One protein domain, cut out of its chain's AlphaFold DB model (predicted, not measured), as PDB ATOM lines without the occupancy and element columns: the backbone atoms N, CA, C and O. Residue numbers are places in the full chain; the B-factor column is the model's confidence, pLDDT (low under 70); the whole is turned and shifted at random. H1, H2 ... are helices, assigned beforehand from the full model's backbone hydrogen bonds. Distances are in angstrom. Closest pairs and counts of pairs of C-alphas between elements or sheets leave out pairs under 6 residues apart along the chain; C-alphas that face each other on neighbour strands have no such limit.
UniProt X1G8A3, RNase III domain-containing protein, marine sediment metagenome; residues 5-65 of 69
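Overview. This is residues 5 to 65 of the 69 residues of the protein "RNase III domain-containing protein" of marine sediment metagenome (UniProt X1G8A3). One long, straight helix, H4, sticks out as an arm with residues 47 to 65 from a loose body in which three short helices, H1, H2 and H3, are strung out one after another. H2 stands crosswise by the first turns of H4, H1 lies off beyond the first residues of H2, and H3 lies by the beginning of H4, with the link of residues 34 to 42 folding back from its end to H4. The printed part has 61 residues with four named helices in the order H1, H2, H3, H4 and no named strand, and its class is all helix. The whole is loose, with a radius of gyration of the C-alphas of 15.1 A, and elongated, spanning 49 by 25 by 16 A.

Along the chain. H1 takes residues 5 to 11, beginning at C-alpha 5 at (152.562, 101.490, 142.240), and measures 10.0 A from first to last C-alpha. H2 takes residues 18 to 24 and measures 9.9 A. H3 takes residues 28 to 33 and measures 8.8 A. H4, the longest helix with 22 residues, takes residues 43 to 64 and runs 31.2 A from C-alpha 43 at (150.828, 122.615, 150.173) to C-alpha 64 at (179.660, 116.065, 160.225).

Arrangement. H1 touches no helix, and it is apart from H2, H3 and H4. H2 and H3 are apart too, though a tight link of 3 residues joins them. H2 and H4 are close but not clearly touching, with the C-alphas of Ala 24 and Leu 45 the closest at 6.6 A. Their lines are about perpendicular, at 84 degrees. H3 and H4 are close but not clearly touching, and their closest C-alphas, those of Ser 28 and Glu 43, are 7.1 A apart. These two helices run opposite ways at a shallow tilt of 16 degrees. In H1, H2, H3 and H4 every O i to N i+4 pair is within hydrogen-bond range.

Size, cuts and confidence. The two C-alphas farthest apart, those of Gly 36 and Phe 65, are 49.4 A from each other. Residues 47 to 65, of which 47 to 64 belong to H4, stand free; the body without them has 42 residues and spans 31 by 18 by 15 A. The printed part runs from residue 5 to residue 65 of a full chain of 69 residues and has no cut. The links from H1 to H2, with 6 residues, and from H3 to H4, with 9, are short, and no link is long. The mean pLDDT of the printed part is 93.1, and no printed residue is under 70.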
ATOM      1  N   ALA A   5     151.822 102.712 141.947       91.88
ATOM      2  CA  ALA A   5     152.562 101.490 142.240       91.88
ATOM      3  C   ALA A   5     153.972 101.549 141.639       91.88
ATOM      4  O   ALA A   5     154.948 101.290 142.348       91.88
ATOM      5  N   ALA A   6     154.091 101.975 140.380       94.19
ATOM      6  CA  ALA A   6     155.386 102.182 139.734       94.19
ATOM      7  C   ALA A   6     156.231 103.257 140.445       94.19
ATOM      8  O   ALA A   6     157.440 103.083 140.627       94.19
ATOM      9  N   LEU A   7     155.608 104.351 140.904       94.19
ATOM     10  CA  LEU A   7     156.308 105.400 141.652       94.19
ATOM     11  C   LEU A   7     156.837 104.890 143.000       94.19
ATOM     12  O   LEU A   7     158.006 105.099 143.314       94.19
ATOM     13  N   GLN A   8     156.014 104.179 143.771       95.19
ATOM     14  CA  GLN A   8     156.433 103.560 145.036       95.19
ATOM     15  C   GLN A   8     157.588 102.575 144.843       95.19
ATOM     16  O   GLN A   8     158.543 102.583 145.620       95.19
ATOM     17  N   GLN A   9     157.535 101.769 143.780       95.81
ATOM     18  CA  GLN A   9     158.621 100.855 143.432       95.81
ATOM     19  C   GLN A   9     159.914 101.612 143.111       95.81
ATOM     20  O   GLN A   9     160.980 101.221 143.578       95.81
ATOM     21  N   THR A  10     159.819 102.710 142.357       96.31
ATOM     22  CA  THR A  10     160.970 103.549 141.987       96.31
ATOM     23  C   THR A  10     161.593 104.219 143.212       96.31
ATOM     24  O   THR A  10     162.814 104.273 143.333       96.31
ATOM     25  N   LEU A  11     160.763 104.701 144.138       94.44
ATOM     26  CA  LEU A  11     161.206 105.324 145.387       94.44
ATOM     27  C   LEU A  11     161.701 104.302 146.422       94.44
ATOM     28  O   LEU A  11     162.355 104.689 147.386       94.44
ATOM     29  N   GLY A  12     161.377 103.016 146.256       96.56
ATOM     30  CA  GLY A  12     161.647 101.981 147.256       96.56
ATOM     31  C   GLY A  12     160.843 102.164 148.550       96.56
ATOM     32  O   GLY A  12     161.249 101.665 149.597       96.56
ATOM     33  N   ILE A  13     159.720 102.889 148.497       94.75
ATOM     34  CA  ILE A  13     158.888 103.235 149.656       94.75
ATOM     35  C   ILE A  13     157.457 102.780 149.387       94.75
ATOM     36  O   ILE A  13     156.885 103.090 148.346       94.75
ATOM     37  N   SER A  14     156.862 102.076 150.349       93.88
ATOM     38  CA  SER A  14     155.440 101.719 150.327       93.88
ATOM     39  C   SER A  14     154.658 102.628 151.270       93.88
ATOM     40  O   SER A  14     155.014 102.760 152.441       93.88
ATOM     41  N   PHE A  15     153.586 103.244 150.777       93.88
ATOM     42  CA  PHE A  15     152.671 104.030 151.594       93.88
ATOM     43  C   PHE A  15     151.584 103.121 152.167       93.88
ATOM     44  O   PHE A  15     150.908 102.403 151.435       93.88
ATOM     45  N   ASN A  16     151.370 103.206 153.481       94.19
ATOM     46  CA  ASN A  16     150.244 102.536 154.141       94.19
ATOM     47  C   ASN A  16     148.888 103.087 153.667       94.19
ATOM     48  O   ASN A  16     147.889 102.377 153.672       94.19
ATOM     49  N   ASP A  17     148.870 104.362 153.273       93.06
ATOM     50  CA  ASP A  17     147.709 105.065 152.742       93.06
ATOM     51  C   ASP A  17     148.085 105.712 151.396       93.06
ATOM     52  O   ASP A  17     148.720 106.773 151.381       93.06
ATOM     53  N   PRO A  18     147.723 105.087 150.257       90.81
ATOM     54  CA  PRO A  18     148.038 105.602 148.925       90.81
ATOM     55  C   PRO A  18     147.463 106.996 148.643       90.81
ATOM     56  O   PRO A  18     148.025 107.721 147.821       90.81
ATOM     57  N   SER A  19     146.403 107.407 149.351       90.50
ATOM     58  CA  SER A  19     145.805 108.737 149.179       90.50
ATOM     59  C   SER A  19     146.758 109.860 149.596       90.50
ATOM     60  O   SER A  19     146.669 110.976 149.090       90.50
ATOM     61  N   ARG A  20     147.731 109.570 150.471       91.62
ATOM     62  CA  ARG A  20     148.782 110.520 150.860       91.62
ATOM     63  C   ARG A  20     149.779 110.761 149.744       91.62
ATOM     64  O   ARG A  20     150.183 111.901 149.537       91.62
ATOM     65  N   LEU A  21     150.153 109.702 149.029       93.00
ATOM     66  CA  LEU A  21     151.012 109.824 147.860       93.00
ATOM     67  C   LEU A  21     150.269 110.529 146.724       93.00
ATOM     68  O   LEU A  21     150.833 111.412 146.091       93.00
ATOM     69  N   GLU A  22     148.995 110.194 146.512       91.88
ATOM     70  CA  GLU A  22     148.148 110.900 145.551       91.88
ATOM     71  C   GLU A  22     148.070 112.394 145.879       91.88
ATOM     72  O   GLU A  22     148.403 113.215 145.029       91.88
ATOM     73  N   GLN A  23     147.744 112.756 147.126       92.62
ATOM     74  CA  GLN A  23     147.694 114.148 147.572       92.62
ATOM     75  C   GLN A  23     149.035 114.863 147.373       92.62
ATOM     76  O   GLN A  23     149.043 116.006 146.925       92.62
ATOM     77  N   ALA A  24     150.164 114.216 147.675       93.69
ATOM     78  CA  ALA A  24     151.495 114.804 147.506       93.69
ATOM     79  C   ALA A  24     151.798 115.203 146.046       93.69
ATOM     80  O   ALA A  24     152.584 116.123 145.812       93.69
ATOM     81  N   LEU A  25     151.147 114.551 145.078       93.25
ATOM     82  CA  LEU A  25     151.283 114.816 143.643       93.25
ATOM     83  C   LEU A  25     150.274 115.849 143.107       93.25
ATOM     84  O   LEU A  25     150.318 116.177 141.921       93.25
ATOM     85  N   VAL A  26     149.369 116.371 143.942       92.50
ATOM     86  CA  VAL A  26     148.360 117.361 143.537       92.50
ATOM     87  C   VAL A  26     148.834 118.776 143.862       92.50
ATOM     88  O   VAL A  26     148.848 119.197 145.016       92.50
ATOM     89  N   HIS A  27     149.163 119.548 142.827       93.94
ATOM     90  CA  HIS A  27     149.526 120.960 142.965       93.94
ATOM     91  C   HIS A  27     148.290 121.866 143.128       93.94
ATOM     92  O   HIS A  27     147.218 121.580 142.586       93.94
ATOM     93  N   SER A  28     148.439 122.996 143.825       91.94
ATOM     94  CA  SER A  28     147.346 123.944 144.099       91.94
ATOM     95  C   SER A  28     146.720 124.545 142.836       91.94
ATOM     96  O   SER A  28     145.502 124.705 142.772       91.94
ATOM     97  N   SER A  29     147.509 124.793 141.784       92.00
ATOM     98  CA  SER A  29     146.978 125.262 140.492       92.00
ATOM     99  C   SER A  29     145.979 124.277 139.879       92.00
ATOM    100  O   SER A  29     144.942 124.689 139.368       92.00
ATOM    101  N   TYR A  30     146.247 122.974 139.992       91.06
ATOM    102  CA  TYR A  30     145.381 121.941 139.436       91.06
ATOM    103  C   TYR A  30     144.043 121.863 140.178       91.06
ATOM    104  O   TYR A  30     143.000 121.720 139.544       91.06
ATOM    105  N   VAL A  31     144.064 122.019 141.508       90.00
ATOM    106  CA  VAL A  31     142.853 122.095 142.344       90.00
ATOM    107  C   VAL A  31     142.008 123.311 141.967       90.00
ATOM    108  O   VAL A  31     140.793 123.192 141.816       90.00
ATOM    109  N   ASN A  32     142.646 124.464 141.758       88.50
ATOM    110  CA  ASN A  32     141.957 125.702 141.394       88.50
ATOM    111  C   ASN A  32     141.279 125.621 140.018       88.50
ATOM    112  O   ASN A  32     140.196 126.171 139.831       88.50
ATOM    113  N   GLU A  33     141.892 124.922 139.063       91.19
ATOM    114  CA  GLU A  33     141.335 124.707 137.721       91.19
ATOM    115  C   GLU A  33     140.291 123.578 137.679       91.19
ATOM    116  O   GLU A  33     139.435 123.559 136.796       91.19
ATOM    117  N   ASN A  34     140.332 122.646 138.640       87.50
ATOM    118  CA  ASN A  34     139.488 121.449 138.682       87.50
ATOM    119  C   ASN A  34     138.830 121.274 140.068       87.50
ATOM    120  O   ASN A  34     139.144 120.319 140.784       87.50
ATOM    121  N   PRO A  35     137.864 122.133 140.448       78.62
ATOM    122  CA  PRO A  35     137.286 122.166 141.799       78.62
ATOM    123  C   PRO A  35     136.553 120.883 142.237       78.62
ATOM    124  O   PRO A  35     136.209 120.744 143.408       78.62
ATOM    125  N   GLY A  36     136.302 119.936 141.323       79.19
ATOM    126  CA  GLY A  36     135.705 118.627 141.621       79.19
ATOM    127  C   GLY A  36     136.693 117.455 141.689       79.19
ATOM    128  O   GLY A  36     136.259 116.333 141.930       79.19
ATOM    129  N   PHE A  37     137.988 117.677 141.437       77.31
ATOM    130  CA  PHE A  37     138.976 116.599 141.312       77.31
ATOM    131  C   PHE A  37     139.541 116.143 142.660       77.31
ATOM    132  O   PHE A  37     139.483 114.963 142.989       77.31
ATOM    133  N   ALA A  38     140.085 117.074 143.439       70.88
ATOM    134  CA  ALA A  38     140.662 116.786 144.744       70.88
ATOM    135  C   ALA A  38     140.308 117.913 145.717       70.88
ATOM    136  O   ALA A  38     140.421 119.084 145.356       70.88
ATOM    137  N   PRO A  39     139.909 117.588 146.956       72.06
ATOM    138  CA  PRO A  39     139.525 118.604 147.927       72.06
ATOM    139  C   PRO A  39     140.723 119.390 148.484       72.06
ATOM    140  O   PRO A  39     140.516 120.445 149.079       72.06
ATOM    141  N   VAL A  40     141.957 118.877 148.357       87.06
ATOM    142  CA  VAL A  40     143.152 119.452 149.000       87.06
ATOM    143  C   VAL A  40     144.399 119.268 148.125       87.06
ATOM    144  O   VAL A  40     144.623 118.185 147.587       87.06
ATOM    145  N   SER A  41     145.218 120.318 148.028       93.81
ATOM    146  CA  SER A  41     146.550 120.326 147.409       93.81
ATOM    147  C   SER A  41     147.619 119.673 148.307       93.81
ATOM    148  O   SER A  41     147.367 119.267 149.451       93.81
ATOM    149  N   ASN A  42     148.849 119.603 147.804       95.81
ATOM    150  CA  ASN A  42     150.027 119.161 148.541       95.81
ATOM    151  C   ASN A  42     150.637 120.228 149.473       95.81
ATOM    152  O   ASN A  42     151.508 119.871 150.258       95.81
ATOM    153  N   GLU A  43     150.173 121.483 149.476       96.00
ATOM    154  CA  GLU A  43     150.828 122.615 150.173       96.00
ATOM    155  C   GLU A  43     151.087 122.354 151.669       96.00
ATOM    156  O   GLU A  43     152.130 122.696 152.220       96.00
ATOM    157  N   ARG A  44     150.152 121.686 152.358       95.56
ATOM    158  CA  ARG A  44     150.340 121.321 153.774       95.56
ATOM    159  C   ARG A  44     151.396 120.232 153.974       95.56
ATOM    160  O   ARG A  44     152.064 120.222 155.005       95.56
ATOM    161  N   LEU A  45     151.491 119.292 153.033       96.00
ATOM    162  CA  LEU A  45     152.500 118.230 153.048       96.00
ATOM    163  C   LEU A  45     153.874 118.797 152.694       96.00
ATOM    164  O   LEU A  45     154.845 118.430 153.343       96.00
ATOM    165  N   GLU A  46     153.934 119.715 151.731       97.50
ATOM    166  CA  GLU A  46     155.138 120.463 151.366       97.50
ATOM    167  C   GLU A  46     155.686 121.224 152.574       97.50
ATOM    168  O   GLU A  46     156.822 120.985 152.969       97.50
ATOM    169  N   PHE A  47     154.857 122.035 153.238       97.44
ATOM    170  CA  PHE A  47     155.268 122.786 154.428       97.44
ATOM    171  C   PHE A  47     155.851 121.887 155.533       97.44
ATOM    172  O   PHE A  47     156.866 122.215 156.148       97.44
ATOM    173  N   LEU A  48     155.223 120.734 155.787       97.75
ATOM    174  CA  LEU A  48     155.727 119.762 156.758       97.75
ATOM    175  C   LEU A  48     157.039 119.114 156.293       97.75
ATOM    176  O   LEU A  48     157.965 118.954 157.089       97.75
ATOM    177  N   GLY A  49     157.106 118.723 155.021       97.50
ATOM    178  CA  GLY A  49     158.278 118.097 154.417       97.50
ATOM    179  C   GLY A  49     159.502 119.004 154.458       97.50
ATOM    180  O   GLY A  49     160.582 118.534 154.806       97.50
ATOM    181  N   ASP A  50     159.322 120.298 154.201       98.25
ATOM    182  CA  ASP A  50     160.396 121.294 154.210       98.25
ATOM    183  C   ASP A  50     161.010 121.448 155.610       98.25
ATOM    184  O   ASP A  50     162.231 121.426 155.779       98.25
ATOM    185  N   ALA A  51     160.168 121.481 156.649       98.44
ATOM    186  CA  ALA A  51     160.622 121.521 158.038       98.44
ATOM    187  C   ALA A  51     161.392 120.251 158.447       98.44
ATOM    188  O   ALA A  51     162.430 120.339 159.107       98.44
ATOM    189  N   ILE A  52     160.908 119.068 158.046       98.31
ATOM    190  CA  ILE A  52     161.576 117.788 158.335       98.31
ATOM    191  C   ILE A  52     162.913 117.698 157.599       98.31
ATOM    192  O   ILE A  52     163.921 117.336 158.205       98.31
ATOM    193  N   LEU A  53     162.940 118.039 156.310       98.19
ATOM    194  CA  LEU A  53     164.160 118.012 155.509       98.19
ATOM    195  C   LEU A  53     165.197 118.985 156.072       98.19
ATOM    196  O   LEU A  53     166.355 118.607 156.250       98.19
ATOM    197  N   GLY A  54     164.772 120.200 156.428       98.44
ATOM    198  CA  GLY A  54     165.622 121.187 157.085       98.44
ATOM    199  C   GLY A  54     166.222 120.666 158.391       98.44
ATOM    200  O   GLY A  54     167.422 120.819 158.609       98.44
ATOM    201  N   PHE A  55     165.428 119.989 159.226       98.50
ATOM    202  CA  PHE A  55     165.918 119.368 160.459       98.50
ATOM    203  C   PHE A  55     166.965 118.279 160.191       98.50
ATOM    204  O   PHE A  55     168.046 118.332 160.770       98.50
ATOM    205  N   VAL A  56     166.681 117.328 159.294       98.50
ATOM    206  CA  VAL A  56     167.601 116.217 158.979       98.50
ATOM    207  C   VAL A  56     168.919 116.739 158.410       98.50
ATOM    208  O   VAL A  56     169.993 116.282 158.799       98.50
ATOM    209  N   VAL A  57     168.860 117.725 157.511       98.19
ATOM    210  CA  VAL A  57     170.061 118.350 156.944       98.19
ATOM    211  C   VAL A  57     170.840 119.105 158.020       98.19
ATOM    212  O   VAL A  57     172.059 118.956 158.096       98.19
ATOM    213  N   ALA A  58     170.166 119.876 158.875       97.44
ATOM    214  CA  ALA A  58     170.816 120.602 159.965       97.44
ATOM    215  C   ALA A  58     171.492 119.654 160.966       97.44
ATOM    216  O   ALA A  58     172.643 119.883 161.337       97.44
ATOM    217  N   GLU A  59     170.819 118.572 161.361       97.81
ATOM    218  CA  GLU A  59     171.385 117.532 162.223       97.81
ATOM    219  C   GLU A  59     172.621 116.899 161.578       97.81
ATOM    220  O   GLU A  59     173.673 116.802 162.216       97.81
ATOM    221  N   LYS A  60     172.527 116.525 160.298       97.81
ATOM    222  CA  LYS A  60     173.638 115.918 159.561       97.81
ATOM    223  C   LYS A  60     174.848 116.848 159.482       97.81
ATOM    224  O   LYS A  60     175.964 116.419 159.759       97.81
ATOM    225  N   LEU A  61     174.632 118.123 159.164       97.31
ATOM    226  CA  LEU A  61     175.697 119.128 159.118       97.31
ATOM    227  C   LEU A  61     176.322 119.366 160.494       97.31
ATOM    228  O   LEU A  61     177.543 119.471 160.599       97.31
ATOM    229  N   TYR A  62     175.507 119.412 161.548       95.88
ATOM    230  CA  TYR A  62     175.995 119.562 162.918       95.88
ATOM    231  C   TYR A  62     176.896 118.391 163.336       95.88
ATOM    232  O   TYR A  62     177.940 118.602 163.953       95.88
ATOM    233  N   GLN A  63     176.521 117.161 162.971       96.56
ATOM    234  CA  GLN A  63     177.298 115.954 163.264       96.56
ATOM    235  C   GLN A  63     178.580 115.849 162.430       96.56
ATOM    236  O   GLN A  63     179.618 115.461 162.962       96.56
ATOM    237  N   ASP A  64     178.520 116.186 161.141       97.50
ATOM    238  CA  ASP A  64     179.660 116.065 160.225       97.50
ATOM    239  C   ASP A  64     180.697 117.175 160.425       97.50
ATOM    240  O   ASP A  64     181.889 116.964 160.196       97.50
ATOM    241  N   PHE A  65     180.261 118.350 160.889       96.69
ATOM    242  CA  PHE A  65     181.122 119.511 161.089       96.69
ATOM    243  C   PHE A  65     181.012 120.088 162.514       96.69
ATOM    244  O   PHE A  65     180.688 121.265 162.687       96.69
TER     245      PHE A  65